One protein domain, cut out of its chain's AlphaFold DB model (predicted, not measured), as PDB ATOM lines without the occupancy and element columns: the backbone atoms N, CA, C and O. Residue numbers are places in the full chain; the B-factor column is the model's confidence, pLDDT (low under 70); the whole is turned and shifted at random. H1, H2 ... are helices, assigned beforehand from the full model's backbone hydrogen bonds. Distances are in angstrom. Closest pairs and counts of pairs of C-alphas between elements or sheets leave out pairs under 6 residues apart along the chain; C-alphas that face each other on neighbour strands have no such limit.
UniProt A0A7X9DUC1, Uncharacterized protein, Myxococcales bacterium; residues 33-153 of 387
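Overview. This is residues 33 to 153 of the 387 residues of an uncharacterized protein of Myxococcales bacterium (UniProt A0A7X9DUC1). The domain is a long, loose rod with the helix H4 as its spine and a helical hairpin at each end of it. H1 and H2 form one hairpin, whose H2 packs on the first half of H4; H5 and H6 form the other, whose H5 packs on the last residues of H4, and the short H3 sits at the turn between H2 and H4. The printed part has 121 residues with six named helices, H1 to H6 in that order, and no named strand; the class is all helix. The whole is loose, with a radius of gyration of the C-alphas of 18.9 A, and spans 63 by 22 by 19 A.

Arrangement. H1, residues 36 to 46, and H2, residues 50 to 66, form a hairpin at a shallow tilt of 27 degrees, opposite ways; they touch, the closest C-alphas being those of Phe 44 and Ser 53, 4.9 A apart. H2 is the hub, touching three helices. With residues 63 to 64 alone it only just touches H3, residues 68 to 73, only at the corner: 3 pairs of C-alphas lie within 8 A, the closest being Leu 64 and Ala 71 at 6.0 A. H2 touches H4, residues 78 to 106, opposite ways at a tilt of 38 degrees, only just steep; the closest C-alphas are those of Trp 57 and Ala 88, 4.9 A apart. H3 and H4 are only just apart, their closest C-alphas being 8.4 A from each other. H4, with residues 101 to 106 alone, touches H5, residues 113 to 126, in a hairpin at a shallow tilt of 29 degrees; the closest C-alphas are those of Cys 105 and Cys 119, at 5.5 A. H5 and H6, residues 133 to 153, form another hairpin at a shallow tilt of 21 degrees and touch, with the C-alphas of Glu 117 and Ile 143 closest at 5.9 A. H4, H5 and H6 are an up and down bundle, each running against the one before it. H4 and H6 are close but not clearly touching, at 7.4 A between the C-alphas of Cys 106 and Ala 142. H1 and H2 are both apart from H5 and H6. Every O i to N i+4 pair is within hydrogen-bond range in H1, H2, H4, H5 and H6; in H3 it is 1 of 2, with 2 of 3 O i to N i+3 pairs.

Along the chain. H1 begins with C-alpha 36 at (-18.282, -3.741, -32.904). H2 is 24.2 A long from first to last C-alpha, H4 42.1 A from C-alpha 78 at (-23.369, 3.860, -17.781), and H6 30.1 A, ending with C-alpha 153 at (11.254, -44.773, -13.030).

Size, cuts and confidence. The C-alphas farthest apart are those of Ala 72 and Ala 153, at 63.2 A. The printed part has no cut and no long link. The mean pLDDT of the printed part is 93.2; residues 110 to 111 and 152 are under 70.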
ATOM      1  N   TYR A  33     -24.925  -4.518 -27.600       89.81
ATOM      2  CA  TYR A  33     -24.713  -5.605 -28.567       89.81
ATOM      3  C   TYR A  33     -24.472  -5.117 -30.001       89.81
ATOM      4  O   TYR A  33     -24.146  -5.923 -30.869       89.81
ATOM      5  N   GLN A  34     -24.655  -3.823 -30.272       91.62
ATOM      6  CA  GLN A  34     -24.402  -3.230 -31.586       91.62
ATOM      7  C   GLN A  34     -22.957  -2.740 -31.720       91.62
ATOM      8  O   GLN A  34     -22.453  -2.655 -32.840       91.62
ATOM      9  N   ASN A  35     -22.272  -2.476 -30.602       93.19
ATOM     10  CA  ASN A  35     -20.888  -2.025 -30.604       93.19
ATOM     11  C   ASN A  35     -19.951  -3.102 -31.205       93.19
ATOM     12  O   ASN A  35     -19.968  -4.250 -30.750       93.19
ATOM     13  N   PRO A  36     -19.122  -2.765 -32.212       94.75
ATOM     14  CA  PRO A  36     -18.282  -3.741 -32.904       94.75
ATOM     15  C   PRO A  36     -17.234  -4.389 -31.987       94.75
ATOM     16  O   PRO A  36     -17.046  -5.601 -32.066       94.75
ATOM     17  N   SER A  37     -16.617  -3.629 -31.077       95.06
ATOM     18  CA  SER A  37     -15.638  -4.156 -30.114       95.06
ATOM     19  C   SER A  37     -16.289  -5.091 -29.092       95.06
ATOM     20  O   SER A  37     -15.752  -6.152 -28.793       95.06
ATOM     21  N   VAL A  38     -17.490  -4.753 -28.605       96.50
ATOM     22  CA  VAL A  38     -18.257  -5.636 -27.707       96.50
ATOM     23  C   VAL A  38     -18.627  -6.939 -28.417       96.50
ATOM     24  O   VAL A  38     -18.486  -8.015 -27.842       96.50
ATOM     25  N   ARG A  39     -19.072  -6.868 -29.676       96.94
ATOM     26  CA  ARG A  39     -19.407  -8.056 -30.478       96.94
ATOM     27  C   ARG A  39     -18.208  -8.967 -30.699       96.94
ATOM     28  O   ARG A  39     -18.378 -10.181 -30.674       96.94
ATOM     29  N   GLU A  40     -17.026  -8.401 -30.911       97.25
ATOM     30  CA  GLU A  40     -15.788  -9.167 -31.045       97.25
ATOM     31  C   GLU A  40     -15.438  -9.904 -29.745       97.25
ATOM     32  O   GLU A  40     -15.250 -11.121 -29.771       97.25
ATOM     33  N   CYS A  41     -15.470  -9.226 -28.593       97.56
ATOM     34  CA  CYS A  41     -15.211  -9.890 -27.310       97.56
ATOM     35  C   CYS A  41     -16.280 -10.944 -26.973       97.56
ATOM     36  O   CYS A  41     -15.966 -12.025 -26.470       97.56
ATOM     37  N   LEU A  42     -17.553 -10.677 -27.292       97.12
ATOM     38  CA  LEU A  42     -18.631 -11.662 -27.159       97.12
ATOM     39  C   LEU A  42     -18.422 -12.869 -28.071       97.12
ATOM     40  O   LEU A  42     -18.715 -13.984 -27.651       97.12
ATOM     41  N   LYS A  43     -17.903 -12.663 -29.285       96.94
ATOM     42  CA  LYS A  43     -17.569 -13.754 -30.198       96.94
ATOM     43  C   LYS A  43     -16.476 -14.643 -29.608       96.94
ATOM     44  O   LYS A  43     -16.656 -15.850 -29.593       96.94
ATOM     45  N   PHE A  44     -15.401 -14.076 -29.052       96.81
ATOM     46  CA  PHE A  44     -14.382 -14.885 -28.366       96.81
ATOM     47  C   PHE A  44     -14.962 -15.689 -27.200       96.81
ATOM     48  O   PHE A  44     -14.599 -16.845 -27.020       96.81
ATOM     49  N   ASN A  45     -15.899 -15.107 -26.451       95.12
ATOM     50  CA  ASN A  45     -16.584 -15.809 -25.369       95.12
ATOM     51  C   ASN A  45     -17.477 -16.959 -25.884       95.12
ATOM     52  O   ASN A  45     -17.482 -18.039 -25.308       95.12
ATOM     53  N   GLN A  46     -18.201 -16.747 -26.990       95.88
ATOM     54  CA  GLN A  46     -19.023 -17.779 -27.643       95.88
ATOM     55  C   GLN A  46     -18.183 -18.901 -28.257       95.88
ATOM     56  O   GLN A  46     -18.566 -20.063 -28.176       95.88
ATOM     57  N   ASP A  47     -17.030 -18.554 -28.827       94.69
ATOM     58  CA  ASP A  47     -16.058 -19.497 -29.382       94.69
ATOM     59  C   ASP A  47     -15.232 -20.192 -28.279       94.69
ATOM     60  O   ASP A  47     -14.272 -20.885 -28.597       94.69
ATOM     61  N   HIS A  48     -15.564 -19.982 -26.997       94.44
ATOM     62  CA  HIS A  48     -14.873 -20.532 -25.826       94.44
ATOM     63  C   HIS A  48     -13.392 -20.137 -25.690       94.44
ATOM     64  O   HIS A  48     -12.679 -20.662 -24.848       94.44
ATOM     65  N   LYS A  49     -12.926 -19.126 -26.423       93.69
ATOM     66  CA  LYS A  49     -11.531 -18.668 -26.434       93.69
ATOM     67  C   LYS A  49     -11.204 -17.825 -25.201       93.69
ATOM     68  O   LYS A  49     -11.265 -16.593 -25.252       93.69
ATOM     69  N   ILE A  50     -10.898 -18.478 -24.078       94.81
ATOM     70  CA  ILE A  50     -10.824 -17.840 -22.753       94.81
ATOM     71  C   ILE A  50      -9.768 -16.726 -22.697       94.81
ATOM     72  O   ILE A  50     -10.095 -15.616 -22.275       94.81
ATOM     73  N   GLN A  51      -8.539 -16.977 -23.161       93.50
ATOM     74  CA  GLN A  51      -7.454 -15.981 -23.142       93.50
ATOM     75  C   GLN A  51      -7.746 -14.790 -24.060       93.50
ATOM     76  O   GLN A  51      -7.603 -13.635 -23.657       93.50
ATOM     77  N   GLN A  52      -8.225 -15.047 -25.281       95.19
ATOM     78  CA  GLN A  52      -8.573 -13.991 -26.234       95.19
ATOM     79  C   GLN A  52      -9.759 -13.160 -25.731       95.19
ATOM     80  O   GLN A  52      -9.743 -11.936 -25.844       95.19
ATOM     81  N   SER A  53     -10.762 -13.802 -25.125       96.62
ATOM     82  CA  SER A  53     -11.887 -13.127 -24.471       96.62
ATOM     83  C   SER A  53     -11.392 -12.234 -23.331       96.62
ATOM     84  O   SER A  53     -11.701 -11.043 -23.309       96.62
ATOM     85  N   GLN A  54     -10.556 -12.763 -22.431       97.50
ATOM     86  CA  GLN A  54      -9.964 -12.012 -21.321       97.50
ATOM     87  C   GLN A  54      -9.171 -10.790 -21.808       97.50
ATOM     88  O   GLN A  54      -9.400  -9.677 -21.332       97.50
ATOM     89  N   ALA A  55      -8.268 -10.981 -22.773       96.56
ATOM     90  CA  ALA A  55      -7.473  -9.903 -23.352       96.56
ATOM     91  C   ALA A  55      -8.358  -8.834 -24.015       96.56
ATOM     92  O   ALA A  55      -8.171  -7.644 -23.763       96.56
ATOM     93  N   CYS A  56      -9.367  -9.253 -24.789       98.19
ATOM     94  CA  CYS A  56     -10.312  -8.355 -25.455       98.19
ATOM     95  C   CYS A  56     -11.088  -7.494 -24.447       98.19
ATOM     96  O   CYS A  56     -11.130  -6.268 -24.576       98.19
ATOM     97  N   TRP A  57     -11.655  -8.108 -23.400       98.12
ATOM     98  CA  TRP A  57     -12.405  -7.376 -22.378       98.12
ATOM     99  C   TRP A  57     -11.521  -6.428 -21.565       98.12
ATOM    100  O   TRP A  57     -11.930  -5.294 -21.314       98.12
ATOM    101  N   ARG A  58     -10.298  -6.841 -21.199       97.50
ATOM    102  CA  ARG A  58      -9.328  -5.965 -20.519       97.50
ATOM    103  C   ARG A  58      -8.945  -4.768 -21.378       97.50
ATOM    104  O   ARG A  58      -8.938  -3.648 -20.877       97.50
ATOM    105  N   GLN A  59      -8.673  -4.988 -22.663       97.88
ATOM    106  CA  GLN A  59      -8.357  -3.910 -23.594       97.88
ATOM    107  C   GLN A  59      -9.535  -2.937 -23.725       97.88
ATOM    108  O   GLN A  59      -9.341  -1.723 -23.668       97.88
ATOM    109  N   LEU A  60     -10.763  -3.447 -23.853       97.44
ATOM    110  CA  LEU A  60     -11.959  -2.611 -23.933       97.44
ATOM    111  C   LEU A  60     -12.167  -1.787 -22.653       97.44
ATOM    112  O   LEU A  60     -12.444  -0.589 -22.735       97.44
ATOM    113  N   LEU A  61     -11.981  -2.397 -21.480       97.50
ATOM    114  CA  LEU A  61     -12.075  -1.713 -20.189       97.50
ATOM    115  C   LEU A  61     -10.990  -0.638 -20.034       97.50
ATOM    116  O   LEU A  61     -11.288   0.485 -19.633       97.50
ATOM    117  N   GLN A  62      -9.751  -0.946 -20.420       97.56
ATOM    118  CA  GLN A  62      -8.637   0.000 -20.395       97.56
ATOM    119  C   GLN A  62      -8.911   1.214 -21.292       97.56
ATOM    120  O   GLN A  62      -8.650   2.348 -20.893       97.56
ATOM    121  N   ARG A  63      -9.481   1.004 -22.485       97.38
ATOM    122  CA  ARG A  63      -9.884   2.104 -23.371       97.38
ATOM    123  C   ARG A  63     -10.989   2.955 -22.761       97.38
ATOM    124  O   ARG A  63     -10.892   4.172 -22.802       97.38
ATOM    125  N   LEU A  64     -11.998   2.348 -22.137       96.00
ATOM    126  CA  LEU A  64     -13.053   3.098 -21.440       96.00
ATOM    127  C   LEU A  64     -12.519   3.973 -20.300       96.00
ATOM    128  O   LEU A  64     -13.076   5.038 -20.046       96.00
ATOM    129  N   GLN A  65     -11.466   3.522 -19.615       96.06
ATOM    130  CA  GLN A  65     -10.841   4.254 -18.512       96.06
ATOM    131  C   GLN A  65      -9.924   5.381 -19.001       96.06
ATOM    132  O   GLN A  65      -9.913   6.459 -18.409       96.06
ATOM    133  N   ASN A  66      -9.175   5.145 -20.080       97.12
ATOM    134  CA  ASN A  66      -8.138   6.065 -20.552       97.12
ATOM    135  C   ASN A  66      -8.622   7.038 -21.644       97.12
ATOM    136  O   ASN A  66      -8.036   8.105 -21.806       97.12
ATOM    137  N   GLU A  67      -9.679   6.696 -22.387       97.12
ATOM    138  CA  GLU A  67     -10.221   7.478 -23.508       97.12
ATOM    139  C   GLU A  67     -11.681   7.893 -23.212       97.12
ATOM    140  O   GLU A  67     -12.620   7.223 -23.651       97.12
ATOM    141  N   PRO A  68     -11.943   9.007 -22.498       92.12
ATOM    142  CA  PRO A  68     -13.315   9.416 -22.170       92.12
ATOM    143  C   PRO A  68     -14.170   9.696 -23.419       92.12
ATOM    144  O   PRO A  68     -15.380   9.453 -23.419       92.12
ATOM    145  N   GLU A  69     -13.537  10.142 -24.507       95.81
ATOM    146  CA  GLU A  69     -14.181  10.362 -25.804       95.81
ATOM    147  C   GLU A  69     -14.626   9.056 -26.474       95.81
ATOM    148  O   GLU A  69     -15.625   9.058 -27.191       95.81
ATOM    149  N   PHE A  70     -13.960   7.923 -26.208       94.81
ATOM    150  CA  PHE A  70     -14.324   6.625 -26.787       94.81
ATOM    151  C   PHE A  70     -15.730   6.206 -26.360       94.81
ATOM    152  O   PHE A  70     -16.548   5.819 -27.194       94.81
ATOM    153  N   ALA A  71     -16.048   6.337 -25.070       91.25
ATOM    154  CA  ALA A  71     -17.360   5.961 -24.561       91.25
ATOM    155  C   ALA A  71     -18.482   6.850 -25.127       91.25
ATOM    156  O   ALA A  71     -19.574   6.350 -25.395       91.25
ATOM    157  N   ALA A  72     -18.212   8.144 -25.334       91.94
ATOM    158  CA  ALA A  72     -19.155   9.069 -25.962       91.94
ATOM    159  C   ALA A  72     -19.329   8.772 -27.461       91.94
ATOM    160  O   ALA A  72     -20.458   8.677 -27.934       91.94
ATOM    161  N   ALA A  73     -18.230   8.551 -28.189       93.00
ATOM    162  CA  ALA A  73     -18.235   8.241 -29.619       93.00
ATOM    163  C   ALA A  73     -18.935   6.911 -29.940       93.00
ATOM    164  O   ALA A  73     -19.532   6.761 -30.999       93.00
ATOM    165  N   GLN A  74     -18.857   5.945 -29.024       93.44
ATOM    166  CA  GLN A  74     -19.540   4.656 -29.127       93.44
ATOM    167  C   GLN A  74     -20.941   4.658 -28.493       93.44
ATOM    168  O   GLN A  74     -21.579   3.608 -28.441       93.44
ATOM    169  N   GLU A  75     -21.395   5.815 -27.995       93.06
ATOM    170  CA  GLU A  75     -22.703   6.013 -27.362       93.06
ATOM    171  C   GLU A  75     -22.989   4.994 -26.237       93.06
ATOM    172  O   GLU A  75     -24.116   4.521 -26.072       93.06
ATOM    173  N   LEU A  76     -21.957   4.630 -25.465       92.25
ATOM    174  CA  LEU A  76     -22.048   3.646 -24.385       92.25
ATOM    175  C   LEU A  76     -22.613   4.292 -23.119       92.25
ATOM    176  O   LEU A  76     -21.985   5.169 -22.509       92.25
ATOM    177  N   SER A  77     -23.785   3.816 -22.698       93.25
ATOM    178  CA  SER A  77     -24.427   4.251 -21.456       93.25
ATOM    179  C   SER A  77     -23.647   3.781 -20.220       93.25
ATOM    180  O   SER A  77     -22.798   2.894 -20.303       93.25
ATOM    181  N   ALA A  78     -23.951   4.338 -19.041       92.62
ATOM    182  CA  ALA A  78     -23.369   3.860 -17.781       92.62
ATOM    183  C   ALA A  78     -23.653   2.361 -17.548       92.62
ATOM    184  O   ALA A  78     -22.744   1.603 -17.239       92.62
ATOM    185  N   SER A  79     -24.882   1.920 -17.838       93.25
ATOM    186  CA  SER A  79     -25.289   0.507 -17.765       93.25
ATOM    187  C   SER A  79     -24.473  -0.395 -18.701       93.25
ATOM    188  O   SER A  79     -24.154  -1.533 -18.357       93.25
ATOM    189  N   ASP A  80     -24.092   0.101 -19.882       94.25
ATOM    190  CA  ASP A  80     -23.244  -0.654 -20.809       94.25
ATOM    191  C   ASP A  80     -21.815  -0.789 -20.272       94.25
ATOM    192  O   ASP A  80     -21.224  -1.861 -20.396       94.25
ATOM    193  N   ARG A  81     -21.276   0.256 -19.631       94.44
ATOM    194  CA  ARG A  81     -19.954   0.212 -18.981       94.44
ATOM    195  C   ARG A  81     -19.937  -0.788 -17.829       94.44
ATOM    196  O   ARG A  81     -19.042  -1.627 -17.795       94.44
ATOM    197  N   ASP A  82     -20.965  -0.773 -16.981       94.81
ATOM    198  CA  ASP A  82     -21.112  -1.734 -15.881       94.81
ATOM    199  C   ASP A  82     -21.154  -3.176 -16.409       94.81
ATOM    200  O   ASP A  82     -20.530  -4.079 -15.851       94.81
ATOM    201  N   LYS A  83     -21.847  -3.414 -17.533       95.94
ATOM    202  CA  LYS A  83     -21.850  -4.729 -18.193       95.94
ATOM    203  C   LYS A  83     -20.479  -5.110 -18.743       95.94
ATOM    204  O   LYS A  83     -20.090  -6.263 -18.594       95.94
ATOM    205  N   ILE A  84     -19.752  -4.189 -19.381       95.94
ATOM    206  CA  ILE A  84     -18.386  -4.453 -19.875       95.94
ATOM    207  C   ILE A  84     -17.478  -4.848 -18.706       95.94
ATOM    208  O   ILE A  84     -16.752  -5.834 -18.806       95.94
ATOM    209  N   GLU A  85     -17.566  -4.134 -17.584       97.38
ATOM    210  CA  GLU A  85     -16.805  -4.439 -16.374       97.38
ATOM    211  C   GLU A  85     -17.166  -5.819 -15.802       97.38
ATOM    212  O   GLU A  85     -16.281  -6.628 -15.517       97.38
ATOM    213  N   GLN A  86     -18.460  -6.146 -15.712       97.38
ATOM    214  CA  GLN A  86     -18.929  -7.474 -15.294       97.38
ATOM    215  C   GLN A  86     -18.407  -8.592 -16.204       97.38
ATOM    216  O   GLN A  86     -17.966  -9.630 -15.707       97.38
ATOM    217  N   MET A  87     -18.421  -8.386 -17.524       97.44
ATOM    218  CA  MET A  87     -17.909  -9.358 -18.492       97.44
ATOM    219  C   MET A  87     -16.388  -9.523 -18.384       97.44
ATOM    220  O   MET A  87     -15.903 -10.655 -18.418       97.44
ATOM    221  N   ALA A  88     -15.646  -8.431 -18.179       97.50
ATOM    222  CA  ALA A  88     -14.203  -8.470 -17.944       97.50
ATOM    223  C   ALA A  88     -13.860  -9.262 -16.673       97.50
ATOM    224  O   ALA A  88     -13.053 -10.190 -16.720       97.50
ATOM    225  N   MET A  89     -14.546  -8.974 -15.560       97.56
ATOM    226  CA  MET A  89     -14.382  -9.711 -14.304       97.56
ATOM    227  C   MET A  89     -14.730 -11.202 -14.443       97.56
ATOM    228  O   MET A  89     -14.071 -12.053 -13.841       97.56
ATOM    229  N   ALA A  90     -15.766 -11.541 -15.216       97.50
ATOM    230  CA  ALA A  90     -16.149 -12.927 -15.467       97.50
ATOM    231  C   ALA A  90     -15.089 -13.676 -16.294       97.50
ATOM    232  O   ALA A  90     -14.732 -14.803 -15.944       97.50
ATOM    233  N   ALA A  91     -14.545 -13.044 -17.340       96.44
ATOM    234  CA  ALA A  91     -13.467 -13.611 -18.149       96.44
ATOM    235  C   ALA A  91     -12.188 -13.827 -17.320       96.44
ATOM    236  O   ALA A  91     -11.593 -14.903 -17.375       96.44
ATOM    237  N   ASP A  92     -11.821 -12.854 -16.478       96.81
ATOM    238  CA  ASP A  92     -10.697 -12.969 -15.543       96.81
ATOM    239  C   ASP A  92     -10.863 -14.142 -14.574       96.81
ATOM    240  O   ASP A  92      -9.931 -14.921 -14.354       96.81
ATOM    241  N   ARG A  93     -12.065 -14.297 -14.008       97.75
ATOM    242  CA  ARG A  93     -12.373 -15.403 -13.099       97.75
ATOM    243  C   ARG A  93     -12.253 -16.750 -13.800       97.75
ATOM    244  O   ARG A  93     -11.637 -17.653 -13.240       97.75
ATOM    245  N   ARG A  94     -12.790 -16.880 -15.017       96.81
ATOM    246  CA  ARG A  94     -12.718 -18.129 -15.786       96.81
ATOM    247  C   ARG A  94     -11.274 -18.504 -16.117       96.81
ATOM    248  O   ARG A  94     -10.890 -19.651 -15.903       96.81
ATOM    249  N   ALA A  95     -10.463 -17.543 -16.562       95.88
ATOM    250  CA  ALA A  95      -9.042 -17.766 -16.828       95.88
ATOM    251  C   ALA A  95      -8.287 -18.224 -15.566       95.88
ATOM    252  O   ALA A  95      -7.502 -19.172 -15.612       95.88
ATOM    253  N   LEU A  96      -8.568 -17.600 -14.416       96.75
ATOM    254  CA  LEU A  96      -7.970 -17.976 -13.133       96.75
ATOM    255  C   LEU A  96      -8.407 -19.372 -12.664       96.75
ATOM    256  O   LEU A  96      -7.592 -20.121 -12.130       96.75
ATOM    257  N   GLU A  97      -9.678 -19.732 -12.835       97.44
ATOM    258  CA  GLU A  97     -10.192 -21.068 -12.513       97.44
ATOM    259  C   GLU A  97      -9.516 -22.151 -13.354       97.44
ATOM    260  O   GLU A  97      -9.063 -23.152 -12.794       97.44
ATOM    261  N   LEU A  98      -9.391 -21.919 -14.664       97.25
ATOM    262  CA  LEU A  98      -8.718 -22.827 -15.592       97.25
ATOM    263  C   LEU A  98      -7.244 -23.008 -15.205       97.25
ATOM    264  O   LEU A  98      -6.763 -24.138 -15.105       97.25
ATOM    265  N   ARG A  99      -6.548 -21.906 -14.881       97.06
ATOM    266  CA  ARG A  99      -5.155 -21.954 -14.419       97.06
ATOM    267  C   ARG A  99      -5.010 -22.716 -13.104       97.06
ATOM    268  O   ARG A  99      -4.147 -23.575 -12.994       97.06
ATOM    269  N   ARG A 100      -5.883 -22.461 -12.125       97.50
ATOM    270  CA  ARG A 100      -5.879 -23.183 -10.841       97.50
ATOM    271  C   ARG A 100      -6.127 -24.675 -11.020       97.50
ATOM    272  O   ARG A 100      -5.554 -25.470 -10.284       97.50
ATOM    273  N   GLU A 101      -7.003 -25.070 -11.939       97.56
ATOM    274  CA  GLU A 101      -7.240 -26.486 -12.218       97.56
ATOM    275  C   GLU A 101      -6.016 -27.157 -12.849       97.56
ATOM    276  O   GLU A 101      -5.620 -28.223 -12.376       97.56
ATOM    277  N   PHE A 102      -5.373 -26.506 -13.823       97.06
ATOM    278  CA  PHE A 102      -4.103 -26.965 -14.386       97.06
ATOM    279  C   PHE A 102      -3.012 -27.087 -13.312       97.06
ATOM    280  O   PHE A 102      -2.412 -28.150 -13.149       97.06
ATOM    281  N   ASP A 103      -2.812 -26.034 -12.511       94.94
ATOM    282  CA  ASP A 103      -1.806 -26.010 -11.451       94.94
ATOM    283  C   ASP A 103      -2.071 -27.101 -10.401       94.94
ATOM    284  O   ASP A 103      -1.122 -27.708  -9.908       94.94
ATOM    285  N   ARG A 104      -3.337 -27.419 -10.085       95.31
ATOM    286  CA  ARG A 104      -3.673 -28.552  -9.205       95.31
ATOM    287  C   ARG A 104      -3.196 -29.884  -9.773       95.31
ATOM    288  O   ARG A 104      -2.650 -30.673  -9.009       95.31
ATOM    289  N   CYS A 105      -3.374 -30.133 -11.073       95.94
ATOM    290  CA  CYS A 105      -2.827 -31.336 -11.702       95.94
ATOM    291  C   CYS A 105      -1.288 -31.317 -11.675       95.94
ATOM    292  O   CYS A 105      -0.667 -32.320 -11.338       95.94
ATOM    293  N   CYS A 106      -0.654 -30.175 -11.959       91.06
ATOM    294  CA  CYS A 106       0.806 -30.048 -11.944       91.06
ATOM    295  C   CYS A 106       1.438 -30.264 -10.559       91.06
ATOM    296  O   CYS A 106       2.521 -30.835 -10.474       91.06
ATOM    297  N   HIS A 107       0.773 -29.844  -9.483       88.56
ATOM    298  CA  HIS A 107       1.316 -29.884  -8.120       88.56
ATOM    299  C   HIS A 107       0.745 -31.024  -7.267       88.56
ATOM    300  O   HIS A 107       0.773 -30.950  -6.038       88.56
ATOM    301  N   MET A 108       0.224 -32.092  -7.881       86.75
ATOM    302  CA  MET A 108      -0.129 -33.304  -7.138       86.75
ATOM    303  C   MET A 108       1.121 -33.875  -6.445       86.75
ATOM    304  O   MET A 108       2.044 -34.347  -7.107       86.75
ATOM    305  N   VAL A 109       1.162 -33.795  -5.111       73.88
ATOM    306  CA  VAL A 109       2.311 -34.198  -4.282       73.88
ATOM    307  C   VAL A 109       2.375 -35.725  -4.134       73.88
ATOM    308  O   VAL A 109       1.368 -36.363  -3.824       73.88
ATOM    309  N   GLY A 110       3.573 -36.302  -4.284       67.69
ATOM    310  CA  GLY A 110       3.882 -37.707  -3.974       67.69
ATOM    311  C   GLY A 110       4.087 -38.619  -5.192       67.69
ATOM    312  O   GLY A 110       4.150 -38.167  -6.331       67.69
ATOM    313  N   GLU A 111       4.180 -39.930  -4.948       58.09
ATOM    314  CA  GLU A 111       4.478 -40.979  -5.951       58.09
ATOM    315  C   GLU A 111       3.356 -41.235  -6.974       58.09
ATOM    316  O   GLU A 111       3.435 -42.154  -7.788       58.09
ATOM    317  N   ARG A 112       2.294 -40.425  -6.979       83.31
ATOM    318  CA  ARG A 112       1.088 -40.657  -7.782       83.31
ATOM    319  C   ARG A 112       1.229 -40.166  -9.226       83.31
ATOM    320  O   ARG A 112       0.389 -39.417  -9.724       83.31
ATOM    321  N   ARG A 113       2.305 -40.578  -9.901       86.19
ATOM    322  CA  ARG A 113       2.631 -40.167 -11.279       86.19
ATOM    323  C   ARG A 113       1.500 -40.499 -12.258       86.19
ATOM    324  O   ARG A 113       1.101 -39.629 -13.024       86.19
ATOM    325  N   ASP A 114       0.910 -41.688 -12.145       89.81
ATOM    326  CA  ASP A 114      -0.202 -42.117 -13.007       89.81
ATOM    327  C   ASP A 114      -1.473 -41.280 -12.794       89.81
ATOM    328  O   ASP A 114      -2.195 -40.974 -13.744       89.81
ATOM    329  N   GLU A 115      -1.761 -40.883 -11.548       93.25
ATOM    330  CA  GLU A 115      -2.896 -39.998 -11.262       93.25
ATOM    331  C   GLU A 115      -2.650 -38.598 -11.824       93.25
ATOM    332  O   GLU A 115      -3.569 -37.990 -12.368       93.25
ATOM    333  N   ARG A 116      -1.407 -38.106 -11.742       94.31
ATOM    334  CA  ARG A 116      -1.008 -36.816 -12.310       94.31
ATOM    335  C   ARG A 116      -1.123 -36.803 -13.837       94.31
ATOM    336  O   ARG A 116      -1.714 -35.875 -14.384       94.31
ATOM    337  N   GLU A 117      -0.605 -37.824 -14.518       94.56
ATOM    338  CA  GLU A 117      -0.720 -37.985 -15.977       94.56
ATOM    339  C   GLU A 117      -2.187 -38.031 -16.412       94.56
ATOM    340  O   GLU A 117      -2.592 -37.319 -17.337       94.56
ATOM    341  N   ARG A 118      -3.012 -38.807 -15.695       95.94
ATOM    342  CA  ARG A 118      -4.454 -38.883 -15.938       95.94
ATOM    343  C   ARG A 118      -5.140 -37.536 -15.714       95.94
ATOM    344  O   ARG A 118      -5.898 -37.116 -16.576       95.94
ATOM    345  N   CYS A 119      -4.828 -36.828 -14.625       96.50
ATOM    346  CA  CYS A 119      -5.370 -35.495 -14.336       96.50
ATOM    347  C   CYS A 119      -5.080 -34.514 -15.477       96.50
ATOM    348  O   CYS A 119      -5.994 -33.841 -15.952       96.50
ATOM    349  N   LEU A 120      -3.829 -34.461 -15.952       97.25
ATOM    350  CA  LEU A 120      -3.421 -33.586 -17.055       97.25
ATOM    351  C   LEU A 120      -4.085 -33.982 -18.380       97.25
ATOM    352  O   LEU A 120      -4.560 -33.114 -19.114       97.25
ATOM    353  N   THR A 121      -4.177 -35.281 -18.666       97.69
ATOM    354  CA  THR A 121      -4.841 -35.801 -19.871       97.69
ATOM    355  C   THR A 121      -6.338 -35.480 -19.865       97.69
ATOM    356  O   THR A 121      -6.870 -34.978 -20.857       97.69
ATOM    357  N   ASP A 122      -7.011 -35.688 -18.731       98.06
ATOM    358  CA  ASP A 122      -8.429 -35.374 -18.543       98.06
ATOM    359  C   ASP A 122      -8.683 -33.861 -18.576       98.06
ATOM    360  O   ASP A 122      -9.709 -33.415 -19.088       98.06
ATOM    361  N   PHE A 123      -7.766 -33.053 -18.032       98.06
ATOM    362  CA  PHE A 123      -7.809 -31.593 -18.127       98.06
ATOM    363  C   PHE A 123      -7.732 -31.140 -19.588       98.06
ATOM    364  O   PHE A 123      -8.608 -30.404 -20.045       98.06
ATOM    365  N   ARG A 124      -6.744 -31.640 -20.342       97.81
ATOM    366  CA  ARG A 124      -6.579 -31.347 -21.771       97.81
ATOM    367  C   ARG A 124      -7.815 -31.732 -22.576       97.81
ATOM    368  O   ARG A 124      -8.251 -30.970 -23.430       97.81
ATOM    369  N   ALA A 125      -8.374 -32.913 -22.315       98.06
ATOM    370  CA  ALA A 125      -9.545 -33.408 -23.028       98.06
ATOM    371  C   ALA A 125     -10.798 -32.569 -22.734       98.06
ATOM    372  O   ALA A 125     -11.532 -32.236 -23.661       98.06
ATOM    373  N   ARG A 126     -11.032 -32.204 -21.464       98.06
ATOM    374  CA  ARG A 126     -12.209 -31.420 -21.051       98.06
ATOM    375  C   ARG A 126     -12.183 -29.980 -21.550       98.06
ATOM    376  O   ARG A 126     -13.239 -29.457 -21.882       98.06
ATOM    377  N   HIS A 127     -11.005 -29.361 -21.611       97.75
ATOM    378  CA  HIS A 127     -10.854 -27.937 -21.934       97.75
ATOM    379  C   HIS A 127     -10.253 -27.689 -23.321       97.75
ATOM    380  O   HIS A 127      -9.791 -26.589 -23.601       97.75
ATOM    381  N   ARG A 128     -10.248 -28.688 -24.211       97.00
ATOM    382  CA  ARG A 128      -9.588 -28.602 -25.526       97.00
ATOM    383  C   ARG A 128     -10.023 -27.392 -26.355       97.00
ATOM    384  O   ARG A 128      -9.178 -26.779 -26.994       97.00
ATOM    385  N   ASP A 129     -11.314 -27.076 -26.346       96.00
ATOM    386  CA  ASP A 129     -11.873 -25.952 -27.108       96.00
ATOM    387  C   ASP A 129     -11.722 -24.608 -26.371       96.00
ATOM    388  O   ASP A 129     -11.908 -23.550 -26.966       96.00
ATOM    389  N   GLU A 130     -11.374 -24.649 -25.078       95.62
ATOM    390  CA  GLU A 130     -11.169 -23.468 -24.234       95.62
ATOM    391  C   GLU A 130      -9.719 -22.969 -24.207       95.62
ATOM    392  O   GLU A 130      -9.468 -21.790 -23.934       95.62
ATOM    393  N   LEU A 131      -8.773 -23.873 -24.464       94.88
ATOM    394  CA  LEU A 131      -7.342 -23.602 -24.460       94.88
ATOM    395  C   LEU A 131      -6.897 -23.048 -25.817       94.88
ATOM    396  O   LEU A 131      -7.285 -23.548 -26.874       94.88
ATOM    397  N   ASP A 132      -6.039 -22.033 -25.795       94.12
ATOM    398  CA  ASP A 132      -5.328 -21.611 -27.000       94.12
ATOM    399  C   ASP A 132      -4.146 -22.549 -27.331       94.12
ATOM    400  O   ASP A 132      -3.866 -23.522 -26.630       94.12
ATOM    401  N   VAL A 133      -3.462 -22.280 -28.447       93.38
ATOM    402  CA  VAL A 133      -2.354 -23.119 -28.932       93.38
ATOM    403  C   VAL A 133      -1.202 -23.173 -27.925       93.38
ATOM    404  O   VAL A 133      -0.633 -24.244 -27.714       93.38
ATOM    405  N   ASP A 134      -0.886 -22.047 -27.286       89.81
ATOM    406  CA  ASP A 134       0.225 -21.946 -26.339       89.81
ATOM    407  C   ASP A 134      -0.101 -22.712 -25.050       89.81
ATOM    408  O   ASP A 134       0.735 -23.453 -24.532       89.81
ATOM    409  N   GLN A 135      -1.343 -22.619 -24.573       94.25
ATOM    410  CA  GLN A 135      -1.826 -23.379 -23.424       94.25
ATOM    411  C   GLN A 135      -1.895 -24.884 -23.713       94.25
ATOM    412  O   GLN A 135      -1.545 -25.687 -22.850       94.25
ATOM    413  N   ILE A 136      -2.311 -25.293 -24.918       96.00
ATOM    414  CA  ILE A 136      -2.263 -26.704 -25.329       96.00
ATOM    415  C   ILE A 136      -0.820 -27.210 -25.296       96.00
ATOM    416  O   ILE A 136      -0.576 -28.292 -24.764       96.00
ATOM    417  N   PHE A 137       0.132 -26.424 -25.806       93.12
ATOM    418  CA  PHE A 137       1.550 -26.769 -25.763       93.12
ATOM    419  C   PHE A 137       2.081 -26.872 -24.324       93.12
ATOM    420  O   PHE A 137       2.787 -27.828 -24.011       93.12
ATOM    421  N   GLU A 138       1.709 -25.948 -23.428       91.88
ATOM    422  CA  GLU A 138       2.068 -26.004 -21.999       91.88
ATOM    423  C   GLU A 138       1.556 -27.301 -21.343       91.88
ATOM    424  O   GLU A 138       2.302 -27.982 -20.634       91.88
ATOM    425  N   VAL A 139       0.302 -27.684 -21.614       96.31
ATOM    426  CA  VAL A 139      -0.295 -28.919 -21.083       96.31
ATOM    427  C   VAL A 139       0.366 -30.164 -21.678       96.31
ATOM    428  O   VAL A 139       0.678 -31.096 -20.938       96.31
ATOM    429  N   ASP A 140       0.625 -30.184 -22.988       95.31
ATOM    430  CA  ASP A 140       1.291 -31.301 -23.669       95.31
ATOM    431  C   ASP A 140       2.730 -31.494 -23.171       95.31
ATOM    432  O   ASP A 140       3.145 -32.625 -22.911       95.31
ATOM    433  N   ALA A 141       3.466 -30.404 -22.945       85.31
ATOM    434  CA  ALA A 141       4.791 -30.446 -22.336       85.31
ATOM    435  C   ALA A 141       4.740 -31.009 -20.905       85.31
ATOM    436  O   ALA A 141       5.583 -31.823 -20.529       85.31
ATOM    437  N   ALA A 142       3.731 -30.630 -20.113       90.69
ATOM    438  CA  ALA A 142       3.544 -31.173 -18.769       90.69
ATOM    439  C   ALA A 142       3.227 -32.681 -18.787       90.69
ATOM    440  O   ALA A 142       3.774 -33.423 -17.971       90.69
ATOM    441  N   ILE A 143       2.386 -33.150 -19.718       94.25
ATOM    442  CA  ILE A 143       2.093 -34.584 -19.902       94.25
ATOM    443  C   ILE A 143       3.363 -35.337 -20.308       94.25
ATOM    444  O   ILE A 143       3.691 -36.354 -19.695       94.25
ATOM    445  N   ALA A 144       4.102 -34.825 -21.295       86.50
ATOM    446  CA  ALA A 144       5.343 -35.431 -21.767       86.50
ATOM    447  C   ALA A 144       6.382 -35.553 -20.643       86.50
ATOM    448  O   ALA A 144       6.976 -36.615 -20.482       86.50
ATOM    449  N   ALA A 145       6.536 -34.520 -19.808       83.88
ATOM    450  CA  ALA A 145       7.438 -34.554 -18.658       83.88
ATOM    451  C   ALA A 145       7.053 -35.640 -17.634       83.88
ATOM    452  O   ALA A 145       7.925 -36.310 -17.081       83.88
ATOM    453  N   VAL A 146       5.752 -35.853 -17.385       88.88
ATOM    454  CA  VAL A 146       5.288 -36.933 -16.493       88.88
ATOM    455  C   VAL A 146       5.536 -38.308 -17.118       88.88
ATOM    456  O   VAL A 146       6.008 -39.206 -16.421       88.88
ATOM    457  N   HIS A 147       5.276 -38.462 -18.418       87.44
ATOM    458  CA  HIS A 147       5.538 -39.703 -19.147       87.44
ATOM    459  C   HIS A 147       7.028 -40.060 -19.126       87.44
ATOM    460  O   HIS A 147       7.402 -41.172 -18.773       87.44
ATOM    461  N   GLU A 148       7.896 -39.105 -19.443       79.81
ATOM    462  CA  GLU A 148       9.346 -39.288 -19.415       79.81
ATOM    463  C   GLU A 148       9.840 -39.657 -18.007       79.81
ATOM    464  O   GLU A 148      10.629 -40.586 -17.843       79.81
ATOM    465  N   ALA A 149       9.319 -39.000 -16.963       77.31
ATOM    466  CA  ALA A 149       9.612 -39.364 -15.577       77.31
ATOM    467  C   ALA A 149       9.136 -40.786 -15.214       77.31
ATOM    468  O   ALA A 149       9.762 -41.447 -14.383       77.31
ATOM    469  N   ARG A 150       8.044 -41.275 -15.820       83.81
ATOM    470  CA  ARG A 150       7.556 -42.653 -15.649       83.81
ATOM    471  C   ARG A 150       8.475 -43.662 -16.338       83.81
ATOM    472  O   ARG A 150       8.854 -44.641 -15.704       83.81
ATOM    473  N   GLU A 151       8.862 -43.409 -17.586       79.81
ATOM    474  CA  GLU A 151       9.792 -44.266 -18.337       79.81
ATOM    475  C   GLU A 151      11.153 -44.376 -17.630       79.81
ATOM    476  O   GLU A 151      11.705 -45.471 -17.510       79.81
ATOM    477  N   ARG A 152      11.648 -43.264 -17.068       69.00
ATOM    478  CA  ARG A 152      12.830 -43.244 -16.193       69.00
ATOM    479  C   ARG A 152      12.648 -44.122 -14.952       69.00
ATOM    480  O   ARG A 152      13.479 -44.981 -14.681       69.00
ATOM    481  N   ALA A 153      11.532 -43.977 -14.231       71.50
ATOM    482  CA  ALA A 153      11.254 -44.773 -13.030       71.50
ATOM    483  C   ALA A 153      11.114 -46.283 -13.306       71.50
ATOM    484  O   ALA A 153      11.345 -47.095 -12.413       71.50
TER     485      ALA A 153